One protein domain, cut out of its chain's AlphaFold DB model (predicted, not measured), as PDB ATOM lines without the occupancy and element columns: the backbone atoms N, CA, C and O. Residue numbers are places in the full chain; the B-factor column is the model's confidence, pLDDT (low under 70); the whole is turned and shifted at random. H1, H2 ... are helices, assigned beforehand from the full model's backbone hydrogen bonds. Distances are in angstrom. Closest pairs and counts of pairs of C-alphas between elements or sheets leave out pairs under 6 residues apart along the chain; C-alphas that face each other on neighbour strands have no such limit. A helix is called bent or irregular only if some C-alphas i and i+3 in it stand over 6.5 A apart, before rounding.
ATOM      1  N   THR A1040     -38.176  22.158 -20.153       85.50
ATOM      2  CA  THR A1040     -39.557  22.564 -20.443       85.50
ATOM      3  C   THR A1040     -40.233  21.517 -21.314       85.50
ATOM      4  O   THR A1040     -39.573  20.763 -22.023       85.50
ATOM      5  N   LYS A1041     -41.564  21.425 -21.269       82.06
ATOM      6  CA  LYS A1041     -42.316  20.415 -22.023       82.06
ATOM      7  C   LYS A1041     -42.327  20.701 -23.522       82.06
ATOM      8  O   LYS A1041     -42.335  19.760 -24.310       82.06
ATOM      9  N   ASN A1042     -42.368  21.975 -23.909       88.31
ATOM     10  CA  ASN A1042     -42.380  22.409 -25.305       88.31
ATOM     11  C   ASN A1042     -41.848  23.857 -25.458       88.31
ATOM     12  O   ASN A1042     -41.668  24.563 -24.457       88.31
ATOM     13  N   PRO A1043     -41.581  24.314 -26.695       89.19
ATOM     14  CA  PRO A1043     -41.144  25.684 -26.979       89.19
ATOM     15  C   PRO A1043     -42.083  26.796 -26.484       89.19
ATOM     16  O   PRO A1043     -41.598  27.854 -26.085       89.19
ATOM     17  N   ARG A1044     -43.408  26.586 -26.466       88.12
ATOM     18  CA  ARG A1044     -44.375  27.570 -25.932       88.12
ATOM     19  C   ARG A1044     -44.208  27.791 -24.432       88.12
ATOM     20  O   ARG A1044     -44.125  28.928 -23.977       88.12
ATOM     21  N   GLU A1045     -44.093  26.704 -23.672       87.94
ATOM     22  CA  GLU A1045     -43.832  26.764 -22.234       87.94
ATOM     23  C   GLU A1045     -42.476  27.408 -21.955       87.94
ATOM     24  O   GLU A1045     -42.358  28.218 -21.041       87.94
ATOM     25  N   TRP A1046     -41.466  27.110 -22.778       92.44
ATOM     26  CA  TRP A1046     -40.185  27.802 -22.697       92.44
ATOM     27  C   TRP A1046     -40.358  29.319 -22.837       92.44
ATOM     28  O   TRP A1046     -39.868  30.070 -21.994       92.44
ATOM     29  N   SER A1047     -41.109  29.780 -23.840       89.44
ATOM     30  CA  SER A1047     -41.335  31.213 -24.048       89.44
ATOM     31  C   SER A1047     -42.075  31.879 -22.902       89.44
ATOM     32  O   SER A1047     -41.678  32.967 -22.491       89.44
ATOM     33  N   SER A1048     -43.098  31.222 -22.358       85.81
ATOM     34  CA  SER A1048     -43.823  31.710 -21.184       85.81
ATOM     35  C   SER A1048     -42.916  31.776 -19.950       85.81
ATOM     36  O   SER A1048     -42.851  32.810 -19.286       85.81
ATOM     37  N   ARG A1049     -42.130  30.721 -19.685       87.62
ATOM     38  CA  ARG A1049     -41.236  30.637 -18.519       87.62
ATOM     39  C   ARG A1049     -40.180  31.738 -18.507       87.62
ATOM     40  O   ARG A1049     -39.925  32.324 -17.460       87.62
ATOM     41  N   TYR A1050     -39.574  32.015 -19.659       87.06
ATOM     42  CA  TYR A1050     -38.511  33.018 -19.790       87.06
ATOM     43  C   TYR A1050     -39.007  34.377 -20.306       87.06
ATOM     44  O   TYR A1050     -38.193  35.249 -20.627       87.06
ATOM     45  N   ARG A1051     -40.332  34.566 -20.397       87.75
ATOM     46  CA  ARG A1051     -41.002  35.822 -20.778       87.75
ATOM     47  C   ARG A1051     -40.417  36.450 -22.053       87.75
ATOM     48  O   ARG A1051     -40.200  37.659 -22.137       87.75
ATOM     49  N   THR A1052     -40.059  35.590 -23.013       88.62
ATOM     50  CA  THR A1052     -39.353  35.942 -24.255       88.62
ATOM     51  C   THR A1052     -39.744  34.960 -25.374       88.62
ATOM     52  O   THR A1052     -39.632  33.745 -25.176       88.62
ATOM     53  N   PRO A1053     -40.161  35.425 -26.569       89.50
ATOM     54  CA  PRO A1053     -40.412  34.531 -27.700       89.50
ATOM     55  C   PRO A1053     -39.152  33.752 -28.082       89.50
ATOM     56  O   PRO A1053     -38.103  34.341 -28.345       89.50
ATOM     57  N   ILE A1054     -39.251  32.424 -28.161       90.19
ATOM     58  CA  ILE A1054     -38.100  31.540 -28.392       90.19
ATOM     59  C   ILE A1054     -37.455  31.787 -29.752       90.19
ATOM     60  O   ILE A1054     -36.238  31.701 -29.897       90.19
ATOM     61  N   LEU A1055     -38.269  32.177 -30.735       89.31
ATOM     62  CA  LEU A1055     -37.823  32.503 -32.083       89.31
ATOM     63  C   LEU A1055     -36.924  33.751 -32.133       89.31
ATOM     64  O   LEU A1055     -36.157  33.877 -33.084       89.31
ATOM     65  N   CYS A1056     -36.950  34.640 -31.131       85.44
ATOM     66  CA  CYS A1056     -36.005  35.766 -31.042       85.44
ATOM     67  C   CYS A1056     -34.569  35.294 -30.751       85.44
ATOM     68  O   CYS A1056     -33.593  35.933 -31.141       85.44
ATOM     69  N   CYS A1057     -34.419  34.152 -30.077       85.06
ATOM     70  CA  CYS A1057     -33.117  33.576 -29.743       85.06
ATOM     71  C   CYS A1057     -32.509  32.746 -30.889       85.06
ATOM     72  O   CYS A1057     -31.386  32.258 -30.754       85.06
ATOM     73  N   VAL A1058     -33.231  32.584 -32.005       87.50
ATOM     74  CA  VAL A1058     -32.796  31.814 -33.178       87.50
ATOM     75  C   VAL A1058     -32.066  32.721 -34.167       87.50
ATOM     76  O   VAL A1058     -32.489  33.849 -34.424       87.50
ATOM     77  N   SER A1059     -30.964  32.226 -34.733       83.44
ATOM     78  CA  SER A1059     -30.239  32.921 -35.799       83.44
ATOM     79  C   SER A1059     -31.016  32.887 -37.121       83.44
ATOM     80  O   SER A1059     -31.811  31.982 -37.368       83.44
ATOM     81  N   GLU A1060     -30.761  33.844 -38.011       81.25
ATOM     82  CA  GLU A1060     -31.448  33.918 -39.307       81.25
ATOM     83  C   GLU A1060     -31.232  32.655 -40.168       81.25
ATOM     84  O   GLU A1060     -32.156  32.190 -40.831       81.25
ATOM     85  N   ALA A1061     -30.054  32.023 -40.079       83.19
ATOM     86  CA  ALA A1061     -29.708  30.825 -40.849       83.19
ATOM     87  C   ALA A1061     -30.505  29.563 -40.453       83.19
ATOM     88  O   ALA A1061     -30.723  28.681 -41.285       83.19
ATOM     89  N   GLU A1062     -30.939  29.455 -39.194       84.62
ATOM     90  CA  GLU A1062     -31.670  28.286 -38.677       84.62
ATOM     91  C   GLU A1062     -33.181  28.526 -38.551       84.62
ATOM     92  O   GLU A1062     -33.924  27.599 -38.220       84.62
ATOM     93  N   TYR A1063     -33.647  29.743 -38.843       85.12
ATOM     94  CA  TYR A1063     -34.990  30.216 -38.513       85.12
ATOM     95  C   TYR A1063     -36.117  29.297 -39.009       85.12
ATOM     96  O   TYR A1063     -36.936  28.834 -38.216       85.12
ATOM     97  N   GLU A1064     -36.128  28.960 -40.302       86.44
ATOM     98  CA  GLU A1064     -37.192  28.141 -40.905       86.44
ATOM     99  C   GLU A1064     -37.204  26.691 -40.400       86.44
ATOM    100  O   GLU A1064     -38.267  26.090 -40.222       86.44
ATOM    101  N   LYS A1065     -36.027  26.112 -40.128       85.56
ATOM    102  CA  LYS A1065     -35.917  24.745 -39.593       85.56
ATOM    103  C   LYS A1065     -36.352  24.696 -38.129       85.56
ATOM    104  O   LYS A1065     -37.139  23.824 -37.761       85.56
ATOM    105  N   ALA A1066     -35.909  25.667 -37.330       86.31
ATOM    106  CA  ALA A1066     -36.300  25.805 -35.933       86.31
ATOM    107  C   ALA A1066     -37.807  26.034 -35.797       86.31
ATOM    108  O   ALA A1066     -38.458  25.352 -35.013       86.31
ATOM    109  N   LYS A1067     -38.387  26.915 -36.621       87.00
ATOM    110  CA  LYS A1067     -39.827  27.183 -36.628       87.00
ATOM    111  C   LYS A1067     -40.646  25.913 -36.880       87.00
ATOM    112  O   LYS A1067     -41.534  25.608 -36.090       87.00
ATOM    113  N   LYS A1068     -40.304  25.118 -37.903       86.25
ATOM    114  CA  LYS A1068     -40.999  23.846 -38.198       86.25
ATOM    115  C   LYS A1068     -40.844  22.808 -37.084       86.25
ATOM    116  O   LYS A1068     -41.818  22.149 -36.712       86.25
ATOM    117  N   ALA A1069     -39.643  22.662 -36.525       85.81
ATOM    118  CA  ALA A1069     -39.404  21.741 -35.415       85.81
ATOM    119  C   ALA A1069     -40.176  22.165 -34.153       85.81
ATOM    120  O   ALA A1069     -40.783  21.328 -33.484       85.81
ATOM    121  N   PHE A1070     -40.222  23.466 -33.859       90.50
ATOM    122  CA  PHE A1070     -40.948  24.005 -32.711       90.50
ATOM    123  C   PHE A1070     -42.458  23.908 -32.874       90.50
ATOM    124  O   PHE A1070     -43.145  23.566 -31.916       90.50
ATOM    125  N   GLU A1071     -42.983  24.129 -34.078       85.44
ATOM    126  CA  GLU A1071     -44.388  23.859 -34.385       85.44
ATOM    127  C   GLU A1071     -44.734  22.383 -34.158       85.44
ATOM    128  O   GLU A1071     -45.765  22.090 -33.556       85.44
ATOM    129  N   THR A1072     -43.854  21.461 -34.558       85.06
ATOM    130  CA  THR A1072     -44.046  20.017 -34.339       85.06
ATOM    131  C   THR A1072     -44.048  19.667 -32.846       85.06
ATOM    132  O   THR A1072     -44.905  18.912 -32.399       85.06
ATOM    133  N   LEU A1073     -43.150  20.259 -32.049       83.56
ATOM    134  CA  LEU A1073     -43.086  20.079 -30.587       83.56
ATOM    135  C   LEU A1073     -44.232  20.765 -29.825       83.56
ATOM    136  O   LEU A1073     -44.622  20.316 -28.750       83.56
ATOM    137  N   ASN A1074     -44.767  21.865 -30.351       84.94
ATOM    138  CA  ASN A1074     -45.908  22.563 -29.760       84.94
ATOM    139  C   ASN A1074     -47.237  21.852 -30.059       84.94
ATOM    140  O   ASN A1074     -48.215  22.059 -29.338       84.94
ATOM    141  N   ARG A1075     -47.296  21.016 -31.104       79.00
ATOM    142  CA  ARG A1075     -48.478  20.214 -31.435       79.00
ATOM    143  C   ARG A1075     -48.486  18.905 -30.650       79.00
ATOM    144  O   ARG A1075     -47.479  18.226 -30.486       79.00
ATOM    145  N   ASN A1076     -49.682  18.490 -30.235       60.22
ATOM    146  CA  ASN A1076     -49.884  17.177 -29.619       60.22
ATOM    147  C   ASN A1076     -49.899  16.028 -30.647       60.22
ATOM    148  O   ASN A1076     -50.010  14.873 -30.239       60.22
ATOM    149  N   TRP A1077     -49.797  16.303 -31.947       55.78
ATOM    150  CA  TRP A1077     -49.787  15.316 -33.029       55.78
ATOM    151  C   TRP A1077     -48.933  15.828 -34.203       55.78
ATOM    152  O   TRP A1077     -48.908  17.028 -34.466       55.78
ATOM    153  N   GLY A1078     -48.235  14.926 -34.893       60.09
ATOM    154  CA  GLY A1078     -47.419  15.224 -36.074       60.09
ATOM    155  C   GLY A1078     -47.240  13.963 -36.917       60.09
ATOM    156  O   GLY A1078     -47.373  12.857 -36.389       60.09
ATOM    157  N   MET A1079     -46.992  14.111 -38.217       68.25
ATOM    158  CA  MET A1079     -46.716  12.957 -39.083       68.25
ATOM    159  C   MET A1079     -45.351  12.346 -38.740       68.25
ATOM    160  O   MET A1079     -44.423  13.068 -38.379       68.25
ATOM    161  N   ASP A1080     -45.183  11.029 -38.899       68.75
ATOM    162  CA  ASP A1080     -43.915  10.340 -38.582       68.75
ATOM    163  C   ASP A1080     -42.705  10.967 -39.298       68.75
ATOM    164  O   ASP A1080     -41.613  11.046 -38.733       68.75
ATOM    165  N   SER A1081     -42.891  11.471 -40.522       74.62
ATOM    166  CA  SER A1081     -41.863  12.201 -41.273       74.62
ATOM    167  C   SER A1081     -41.486  13.543 -40.635       74.62
ATOM    168  O   SER A1081     -40.317  13.929 -40.656       74.62
ATOM    169  N   GLU A1082     -42.452  14.246 -40.044       78.06
ATOM    170  CA  GLU A1082     -42.248  15.517 -39.341       78.06
ATOM    171  C   GLU A1082     -41.566  15.284 -37.990       78.06
ATOM    172  O   GLU A1082     -40.603  15.977 -37.671       78.06
ATOM    173  N   ILE A1083     -41.986  14.252 -37.243       78.50
ATOM    174  CA  ILE A1083     -41.383  13.855 -35.958       78.50
ATOM    175  C   ILE A1083     -39.916  13.457 -36.156       78.50
ATOM    176  O   ILE A1083     -39.050  13.927 -35.418       78.50
ATOM    177  N   LYS A1084     -39.611  12.652 -37.183       81.25
ATOM    178  CA  LYS A1084     -38.227  12.282 -37.529       81.25
ATOM    179  C   LYS A1084     -37.389  13.493 -37.952       81.25
ATOM    180  O   LYS A1084     -36.240  13.610 -37.538       81.25
ATOM    181  N   SER A1085     -37.962  14.413 -38.732       81.75
ATOM    182  CA  SER A1085     -37.266  15.639 -39.157       81.75
ATOM    183  C   SER A1085     -36.991  16.586 -37.984       81.75
ATOM    184  O   SER A1085     -35.922  17.192 -37.918       81.75
ATOM    185  N   ALA A1086     -37.931  16.696 -37.040       83.06
ATOM    186  CA  ALA A1086     -37.771  17.484 -35.823       83.06
ATOM    187  C   ALA A1086     -36.707  16.878 -34.897       83.06
ATOM    188  O   ALA A1086     -35.849  17.617 -34.422       83.06
ATOM    189  N   LEU A1087     -36.704  15.551 -34.702       83.62
ATOM    190  CA  LEU A1087     -35.656  14.840 -33.956       83.62
ATOM    191  C   LEU A1087     -34.265  15.144 -34.526       83.62
ATOM    192  O   LEU A1087     -33.403  15.629 -33.800       83.62
ATOM    193  N   ALA A1088     -34.086  14.972 -35.840       85.50
ATOM    194  CA  ALA A1088     -32.810  15.234 -36.506       85.50
ATOM    195  C   ALA A1088     -32.338  16.697 -36.358       85.50
ATOM    196  O   ALA A1088     -31.144  16.966 -36.213       85.50
ATOM    197  N   PHE A1089     -33.261  17.666 -36.373       87.38
ATOM    198  CA  PHE A1089     -32.928  19.069 -36.115       87.38
ATOM    199  C   PHE A1089     -32.476  19.304 -34.664       87.38
ATOM    200  O   PHE A1089     -31.438  19.930 -34.445       87.38
ATOM    201  N   LEU A1090     -33.215  18.790 -33.674       84.25
ATOM    202  CA  LEU A1090     -32.861  18.969 -32.260       84.25
ATOM    203  C   LEU A1090     -31.528  18.297 -31.911       84.25
ATOM    204  O   LEU A1090     -30.775  18.827 -31.105       84.25
ATOM    205  N   GLU A1091     -31.198  17.165 -32.526       84.44
ATOM    206  CA  GLU A1091     -29.910  16.498 -32.293       84.44
ATOM    207  C   GLU A1091     -28.710  17.274 -32.867       84.44
ATOM    208  O   GLU A1091     -27.588  17.090 -32.396       84.44
ATOM    209  N   SER A1092     -28.926  18.153 -33.854       82.00
ATOM    210  CA  SER A1092     -27.854  18.797 -34.631       82.00
ATOM    211  C   SER A1092     -27.659  20.301 -34.381       82.00
ATOM    212  O   SER A1092     -26.620  20.843 -34.759       82.00
ATOM    213  N   THR A1093     -28.616  20.995 -33.754       83.75
ATOM    214  CA  THR A1093     -28.561  22.459 -33.560       83.75
ATOM    215  C   THR A1093     -27.694  22.897 -32.368       83.75
ATOM    216  O   THR A1093     -27.624  22.227 -31.337       83.75
ATOM    217  N   THR A1094     -27.072  24.078 -32.465       80.62
ATOM    218  CA  THR A1094     -26.333  24.725 -31.356       80.62
ATOM    219  C   THR A1094     -27.206  25.668 -30.516       80.62
ATOM    220  O   THR A1094     -26.753  26.225 -29.512       80.62
ATOM    221  N   LEU A1095     -28.481  25.816 -30.889       83.31
ATOM    222  CA  LEU A1095     -29.423  26.780 -30.326       83.31
ATOM    223  C   LEU A1095     -29.624  26.654 -28.808       83.31
ATOM    224  O   LEU A1095     -29.779  27.671 -28.132       83.31
ATOM    225  N   PHE A1096     -29.576  25.441 -28.248       84.94
ATOM    226  CA  PHE A1096     -29.819  25.216 -26.818       84.94
ATOM    227  C   PHE A1096     -28.878  26.010 -25.901       84.94
ATOM    228  O   PHE A1096     -29.306  26.466 -24.842       84.94
ATOM    229  N   GLY A1097     -27.634  26.263 -26.330       80.75
ATOM    230  CA  GLY A1097     -26.693  27.094 -25.572       80.75
ATOM    231  C   GLY A1097     -27.119  28.564 -25.479       80.75
ATOM    232  O   GLY A1097     -26.883  29.211 -24.464       80.75
ATOM    233  N   ASN A1098     -27.796  29.090 -26.504       80.94
ATOM    234  CA  ASN A1098     -28.340  30.450 -26.481       80.94
ATOM    235  C   ASN A1098     -29.649  30.535 -25.685       80.94
ATOM    236  O   ASN A1098     -29.941  31.575 -25.105       80.94
ATOM    237  N   LEU A1099     -30.425  29.448 -25.643       85.06
ATOM    238  CA  LEU A1099     -31.665  29.379 -24.868       85.06
ATOM    239  C   LEU A1099     -31.398  29.322 -23.354       85.06
ATOM    240  O   LEU A1099     -32.160  29.891 -22.576       85.06
ATOM    241  N   ALA A1100     -30.314  28.680 -22.914       83.50
ATOM    242  CA  ALA A1100     -29.977  28.585 -21.492       83.50
ATOM    243  C   ALA A1100     -29.418  29.896 -20.891       83.50
ATOM    244  O   ALA A1100     -29.600  30.147 -19.700       83.50
ATOM    245  N   ASP A1101     -28.813  30.767 -21.704       85.62
ATOM    246  CA  ASP A1101     -28.094  31.979 -21.278       85.62
ATOM    247  C   ASP A1101     -29.013  33.212 -21.130       85.62
ATOM    248  O   ASP A1101     -29.660  33.654 -22.082       85.62
ATOM    249  N   GLU A1102     -29.072  33.790 -19.927       84.12
ATOM    250  CA  GLU A1102     -29.944  34.927 -19.610       84.12
ATOM    251  C   GLU A1102     -29.559  36.225 -20.327       84.12
ATOM    252  O   GLU A1102     -30.445  36.942 -20.801       84.12
ATOM    253  N   GLU A1103     -28.265  36.517 -20.467       84.94
ATOM    254  CA  GLU A1103     -27.822  37.738 -21.140       84.94
ATOM    255  C   GLU A1103     -28.183  37.690 -22.621       84.94
ATOM    256  O   GLU A1103     -28.688  38.670 -23.177       84.94
ATOM    257  N   LYS A1104     -28.025  36.521 -23.250       85.62
ATOM    258  CA  LYS A1104     -28.426  36.316 -24.647       85.62
ATOM    259  C   LYS A1104     -29.936  36.416 -24.839       85.62
ATOM    260  O   LYS A1104     -30.375  37.014 -25.824       85.62
ATOM    261  N   ARG A1105     -30.742  35.899 -23.902       87.88
ATOM    262  CA  ARG A1105     -32.208  36.072 -23.924       87.88
ATOM    263  C   ARG A1105     -32.603  37.543 -23.794       87.88
ATOM    264  O   ARG A1105     -33.427  38.026 -24.570       87.88
ATOM    265  N   ASN A1106     -31.996  38.270 -22.857       86.19
ATOM    266  CA  ASN A1106     -32.263  39.694 -22.646       86.19
ATOM    267  C   ASN A1106     -31.831  40.544 -23.848       86.19
ATOM    268  O   ASN A1106     -32.577  41.429 -24.270       86.19
ATOM    269  N   ALA A1107     -30.683  40.236 -24.456       85.81
ATOM    270  CA  ALA A1107     -30.225  40.879 -25.683       85.81
ATOM    271  C   ALA A1107     -31.184  40.622 -26.857       85.81
ATOM    272  O   ALA A1107     -31.533  41.560 -27.575       85.81
ATOM    273  N   ALA A1108     -31.665  39.384 -27.021       86.31
ATOM    274  CA  ALA A1108     -32.644  39.032 -28.048       86.31
ATOM    275  C   ALA A1108     -33.986  39.759 -27.845       86.31
ATOM    276  O   ALA A1108     -34.528  40.326 -28.792       86.31
ATOM    277  N   PHE A1109     -34.491  39.818 -26.608       88.25
ATOM    278  CA  PHE A1109     -35.717  40.550 -26.274       88.25
ATOM    279  C   PHE A1109     -35.573  42.058 -26.530       88.25
ATOM    280  O   PHE A1109     -36.449  42.682 -27.133       88.25
ATOM    281  N   LYS A1110     -34.439  42.650 -26.134       85.56
ATOM    282  CA  LYS A1110     -34.145  44.067 -26.376       85.56
ATOM    283  C   LYS A1110     -34.070  44.385 -27.871       85.56
ATOM    284  O   LYS A1110     -34.620  45.397 -28.291       85.56
ATOM    285  N   ARG A1111     -33.431  43.518 -28.667       86.06
ATOM    286  CA  ARG A1111     -33.292  43.677 -30.123       86.06
ATOM    287  C   ARG A1111     -34.632  43.565 -30.851       86.06
ATOM    288  O   ARG A1111     -34.953  44.443 -31.641       86.06
ATOM    289  N   ASP A1112     -35.395  42.505 -30.581       83.50
ATOM    290  CA  ASP A1112     -36.542  42.135 -31.423       83.50
ATOM    291  C   ASP A1112     -37.892  42.666 -30.917       83.50
ATOM    292  O   ASP A1112     -38.809  42.821 -31.719       83.50
ATOM    293  N   ILE A1113     -38.036  42.941 -29.610       86.69
ATOM    294  CA  ILE A1113     -39.303  43.399 -29.005       86.69
ATOM    295  C   ILE A1113     -39.257  44.880 -28.626       86.69
ATOM    296  O   ILE A1113     -40.177  45.621 -28.961       86.69
ATOM    297  N   VAL A1114     -38.200  45.327 -27.935       85.19
ATOM    298  CA  VAL A1114     -38.080  46.740 -27.517       85.19
ATOM    299  C   VAL A1114     -37.583  47.625 -28.663       85.19
ATOM    300  O   VAL A1114     -38.080  48.735 -28.855       85.19
ATOM    301  N   GLY A1115     -36.620  47.128 -29.443       84.81
ATOM    302  CA  GLY A1115     -36.137  47.757 -30.667       84.81
ATOM    303  C   GLY A1115     -35.603  49.178 -30.457       84.81
ATOM    304  O   GLY A1115     -34.777  49.439 -29.574       84.81
ATOM    305  N   GLU A1116     -36.084  50.106 -31.285       78.31
ATOM    306  CA  GLU A1116     -35.663  51.515 -31.307       78.31
ATOM    307  C   GLU A1116     -35.942  52.270 -29.996       78.31
ATOM    308  O   GLU A1116     -35.214  53.199 -29.656       78.31
ATOM    309  N   TYR A1117     -36.923  51.827 -29.202       81.44
ATOM    310  CA  TYR A1117     -37.283  52.460 -27.927       81.44
ATOM    311  C   TYR A1117     -36.388  52.037 -26.756       81.44
ATOM    312  O   TYR A1117     -36.611  52.446 -25.616       81.44
ATOM    313  N   SER A1118     -35.367  51.217 -27.008       79.00
ATOM    314  CA  SER A1118     -34.517  50.635 -25.964       79.00
ATOM    315  C   SER A1118     -33.704  51.647 -25.149       79.00
ATOM    316  O   SER A1118     -33.253  51.322 -24.051       79.00
ATOM    317  N   THR A1119     -33.535  52.872 -25.656       75.50
ATOM    318  CA  THR A1119     -32.926  54.005 -24.939       75.50
ATOM    319  C   THR A1119     -33.890  54.686 -23.962       75.50
ATOM    320  O   THR A1119     -33.441  55.203 -22.943       75.50
ATOM    321  N   LEU A1120     -35.199  54.659 -24.243       74.75
ATOM    322  CA  LEU A1120     -36.263  55.198 -23.382       74.75
ATOM    323  C   LEU A1120     -36.787  54.153 -22.387       74.75
ATOM    324  O   LEU A1120     -37.244  54.504 -21.305       74.75
ATOM    325  N   LEU A1121     -36.681  52.867 -22.732       81.12
ATOM    326  CA  LEU A1121     -37.156  51.734 -21.937       81.12
ATOM    327  C   LEU A1121     -35.989  50.821 -21.498       81.12
ATOM    328  O   LEU A1121     -35.889  49.685 -21.970       81.12
ATOM    329  N   PRO A1122     -35.090  51.271 -20.595       72.44
ATOM    330  CA  PRO A1122     -33.957  50.460 -20.135       72.44
ATOM    331  C   PRO A1122     -34.382  49.290 -19.230       72.44
ATOM    332  O   PRO A1122     -33.686  48.278 -19.165       72.44
ATOM    333  N   GLY A1123     -35.524  49.407 -18.543       80.62
ATOM    334  CA  GLY A1123     -36.077  48.361 -17.681       80.62
ATOM    335  C   GLY A1123     -36.859  47.313 -18.472       80.62
ATOM    336  O   GLY A1123     -38.080  47.424 -18.592       80.62
ATOM    337  N   LEU A1124     -36.172  46.287 -18.983       83.19
ATOM    338  CA  LEU A1124     -36.790  45.223 -19.792       83.19
ATOM    339  C   LEU A1124     -37.910  44.479 -19.047       83.19
ATOM    340  O   LEU A1124     -38.913  44.122 -19.661       83.19
ATOM    341  N   ASP A1125     -37.792  44.304 -17.730       83.69
ATOM    342  CA  ASP A1125     -38.806  43.592 -16.940       83.69
ATOM    343  C   ASP A1125     -40.106  44.381 -16.801       83.69
ATOM    344  O   ASP A1125     -41.183  43.802 -16.894       83.69
ATOM    345  N   LYS A1126     -40.032  45.715 -16.726       81.12
ATOM    346  CA  LYS A1126     -41.223  46.579 -16.754       81.12
ATOM    347  C   LYS A1126     -41.958  46.464 -18.094       81.12
ATOM    348  O   LYS A1126     -43.192  46.484 -18.140       81.12
ATOM    349  N   VAL A1127     -41.206  46.313 -19.190       84.88
ATOM    350  CA  VAL A1127     -41.786  46.057 -20.515       84.88
ATOM    351  C   VAL A1127     -42.462  44.686 -20.530       84.88
ATOM    352  O   VAL A1127     -43.628  44.603 -20.907       84.88
ATOM    353  N   ARG A1128     -41.796  43.632 -20.043       86.81
ATOM    354  CA  ARG A1128     -42.381  42.282 -19.933       86.81
ATOM    355  C   ARG A1128     -43.645  42.255 -19.074       86.81
ATOM    356  O   ARG A1128     -44.636  41.685 -19.507       86.81
ATOM    357  N   ASP A1129     -43.655  42.925 -17.921       85.44
ATOM    358  CA  ASP A1129     -44.820  43.023 -17.022       85.44
ATOM    359  C   ASP A1129     -46.025  43.675 -17.685       85.44
ATOM    360  O   ASP A1129     -47.170  43.334 -17.392       85.44
ATOM    361  N   THR A1130     -45.774  44.621 -18.584       82.38
ATOM    362  CA  THR A1130     -46.842  45.284 -19.323       82.38
ATOM    363  C   THR A1130     -47.324  44.420 -20.483       82.38
ATOM    364  O   THR A1130     -48.528  44.344 -20.722       82.38
ATOM    365  N   LEU A1131     -46.410  43.748 -21.185       85.69
ATOM    366  CA  LEU A1131     -46.755  42.853 -22.288       85.69
ATOM    367  C   LEU A1131     -47.473  41.585 -21.814       85.69
ATOM    368  O   LEU A1131     -48.406  41.156 -22.483       85.69
ATOM    369  N   ASP A1132     -47.144  41.056 -20.637       81.81
ATOM    370  CA  ASP A1132     -47.856  39.927 -20.018       81.81
ATOM    371  C   ASP A1132     -49.317  40.243 -19.675       81.81
ATOM    372  O   ASP A1132     -50.129  39.333 -19.532       81.81
ATOM    373  N   ARG A1133     -49.685  41.526 -19.551       81.88
ATOM    374  CA  ARG A1133     -51.090  41.932 -19.369       81.88
ATOM    375  C   ARG A1133     -51.884  41.904 -20.674       81.88
ATOM    376  O   ARG A1133     -53.104  42.057 -20.634       81.88
ATOM    377  N   LEU A1134     -51.224  41.752 -21.821       83.00
ATOM    378  CA  LEU A1134     -51.906  41.563 -23.095       83.00
ATOM    379  C   LEU A1134     -52.391  40.119 -23.201       83.00
ATOM    380  O   LEU A1134     -51.698  39.182 -22.820       83.00
ATOM    381  N   SER A1135     -53.554  39.923 -23.817       79.25
ATOM    382  CA  SER A1135     -54.133  38.600 -24.088       79.25
ATOM    383  C   SER A1135     -53.410  37.834 -25.214       79.25
ATOM    384  O   SER A1135     -54.044  37.094 -25.964       79.25
ATOM    385  N   VAL A1136     -52.104  38.054 -25.390       83.88
ATOM    386  CA  VAL A1136     -51.272  37.472 -26.450       83.88
ATOM    387  C   VAL A1136     -50.199  36.602 -25.803       83.88
ATOM    388  O   VAL A1136     -49.451  37.079 -24.952       83.88
ATOM    389  N   ASP A1137     -50.106  35.339 -26.227       84.75
ATOM    390  CA  ASP A1137     -49.112  34.386 -25.722       84.75
ATOM    391  C   ASP A1137     -47.685  34.881 -25.989       84.75
ATOM    392  O   ASP A1137     -47.379  35.377 -27.077       84.75
ATOM    393  N   THR A1138     -46.803  34.724 -25.002       86.56
ATOM    394  CA  THR A1138     -45.408  35.160 -25.081       86.56
ATOM    395  C   THR A1138     -44.660  34.575 -26.276       86.56
ATOM    396  O   THR A1138     -43.776  35.230 -26.817       86.56
ATOM    397  N   TYR A1139     -45.002  33.369 -26.729       88.31
ATOM    398  CA  TYR A1139     -44.421  32.768 -27.930       88.31
ATOM    399  C   TYR A1139     -44.705  33.597 -29.198       88.31
ATOM    400  O   TYR A1139     -43.867  33.647 -30.096       88.31
ATOM    401  N   ASP A1140     -45.846  34.293 -29.242       86.44
ATOM    402  CA  ASP A1140     -46.348  35.022 -30.412       86.44
ATOM    403  C   ASP A1140     -46.017  36.533 -30.384       86.44
ATOM    404  O   ASP A1140     -46.385  37.262 -31.307       86.44
ATOM    405  N   TRP A1141     -45.321  37.051 -29.357       89.25
ATOM    406  CA  TRP A1141     -45.123  38.506 -29.209       89.25
ATOM    407  C   TRP A1141     -44.331  39.167 -30.340       89.25
ATOM    408  O   TRP A1141     -44.605  40.322 -30.665       89.25
ATOM    409  N   ARG A1142     -43.358  38.466 -30.935       83.19
ATOM    410  CA  ARG A1142     -42.426  39.032 -31.930       83.19
ATOM    411  C   ARG A1142     -43.139  39.671 -33.123       83.19
ATOM    412  O   ARG A1142     -42.784  40.770 -33.549       83.19
ATOM    413  N   ASP A1143     -44.171  38.999 -33.620       79.50
ATOM    414  CA  ASP A1143     -44.863  39.384 -34.849       79.50
ATOM    415  C   ASP A1143     -46.217  40.065 -34.578       79.50
ATOM    416  O   ASP A1143     -46.913  40.462 -35.514       79.50
ATOM    417  N   ASN A1144     -46.598  40.253 -33.307       83.94
ATOM    418  CA  ASN A1144     -47.919  40.760 -32.942       83.94
ATOM    419  C   ASN A1144     -48.004  42.310 -32.977       83.94
ATOM    420  O   ASN A1144     -47.280  42.990 -32.240       83.94
ATOM    421  N   PRO A1145     -48.932  42.909 -33.759       82.69
ATOM    422  CA  PRO A1145     -49.086  44.366 -33.839       82.69
ATOM    423  C   PRO A1145     -49.456  45.045 -32.510       82.69
ATOM    424  O   PRO A1145     -49.015  46.164 -32.246       82.69
ATOM    425  N   SER A1146     -50.239  44.384 -31.650       82.44
ATOM    426  CA  SER A1146     -50.672  44.924 -30.352       82.44
ATOM    427  C   SER A1146     -49.522  45.024 -29.352       82.44
ATOM    428  O   SER A1146     -49.487  45.961 -28.551       82.44
ATOM    429  N   VAL A1147     -48.552  44.109 -29.438       85.94
ATOM    430  CA  VAL A1147     -47.310  44.173 -28.657       85.94
ATOM    431  C   VAL A1147     -46.497  45.390 -29.090       85.94
ATOM    432  O   VAL A1147     -46.188  46.234 -28.249       85.94
TER     433      VAL A1147
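Overview. This is residues 1040 to 1147 of the 1204 residues of an uncharacterized protein of Deltaproteobacteria bacterium RIFOXYD12_FULL_57_12 (UniProt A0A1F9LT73). An elongated body of crossed helices has the short helix H2 in its middle, with H1, H5, H8 and the first part of H6 packed round it. H3 and H4 cross at one end of the long axis, while the last part of H6, beyond a kink, and H7 make the other end. The printed part has 108 residues with eight named helices, H1 to H8 in chain order, and no named strand; the class is all helix. Helix packing is mostly crossed, with touching helices at steep or about perpendicular angles. The whole is compact, with a radius of gyration of the C-alphas of 14.5 A, and spans 47 by 27 by 22 A.

Arrangement. H1, residues 1043 to 1049, touches the hub H2, residues 1054 to 1057, closest at the C-alphas of Ser 1047 and Ile 1054, 5.4 A. Residues 1070 to 1074 of H3, residues 1060 to 1074, touch H1 about perpendicular at 89 degrees; the closest C-alphas are Pro 1043 and Phe 1070, 6.0 A. H4, residues 1080 to 1092, touches H3 at a steep tilt of 50 degrees, opposite ways, with the C-alphas of Ala 1069 and Ala 1086 closest at 4.6 A. H5, residues 1095 to 1100, touches H2, closest at the C-alphas of Cys 1057 and Asn 1098, 6.6 A. H6, residues 1102 to 1119, touches H2 with residues 1104 to 1112 alone; the closest C-alphas are Cys 1056 and Ala 1108, 5.6 A. H7, residues 1124 to 1131, touches H6, closest at the C-alphas of Lys 1110 and Leu 1124, 7.2 A. H8, residues 1138 to 1143, touches H1 about perpendicular at 73 degrees, with the C-alphas of Ser 1047 and Tyr 1139 closest at 5.2 A. H4 and H7 are apart. Every O i to N i+4 pair is within hydrogen-bond range in H1, H4, H5 and H7, against 9 of 11 in H3, 8 of 14 in H6 and 0 of 2 in H8, where 1 of 3 O i to N i+3 pairs is; H2 is too short for an O i to N i+4 pair.

Along the chain. H1 begins at C-alpha 1043 (-41.144, 25.684, -26.979). From first to last C-alpha, H3 measures 20.7 A, H4 18.6 A and H6 20.0 A. H3, H6 and H8 are irregular: C-alphas 1061 and 1064 are 8.0 A apart, 1113 and 1116 9.2 A, and 1139 and 1142 7.7 A. H6 has a kink of 85 degrees near residue 1113. H8 ends at C-alpha 1143 (-44.863, 39.384, -34.849).

Size, cuts and confidence. The two C-alphas farthest apart, those of Asp 1080 and Leu 1120, are 48.0 A apart. The printed part has no cut and no long link. The mean pLDDT of the printed part is 83.3, and residues 1076 to 1080 are under 70.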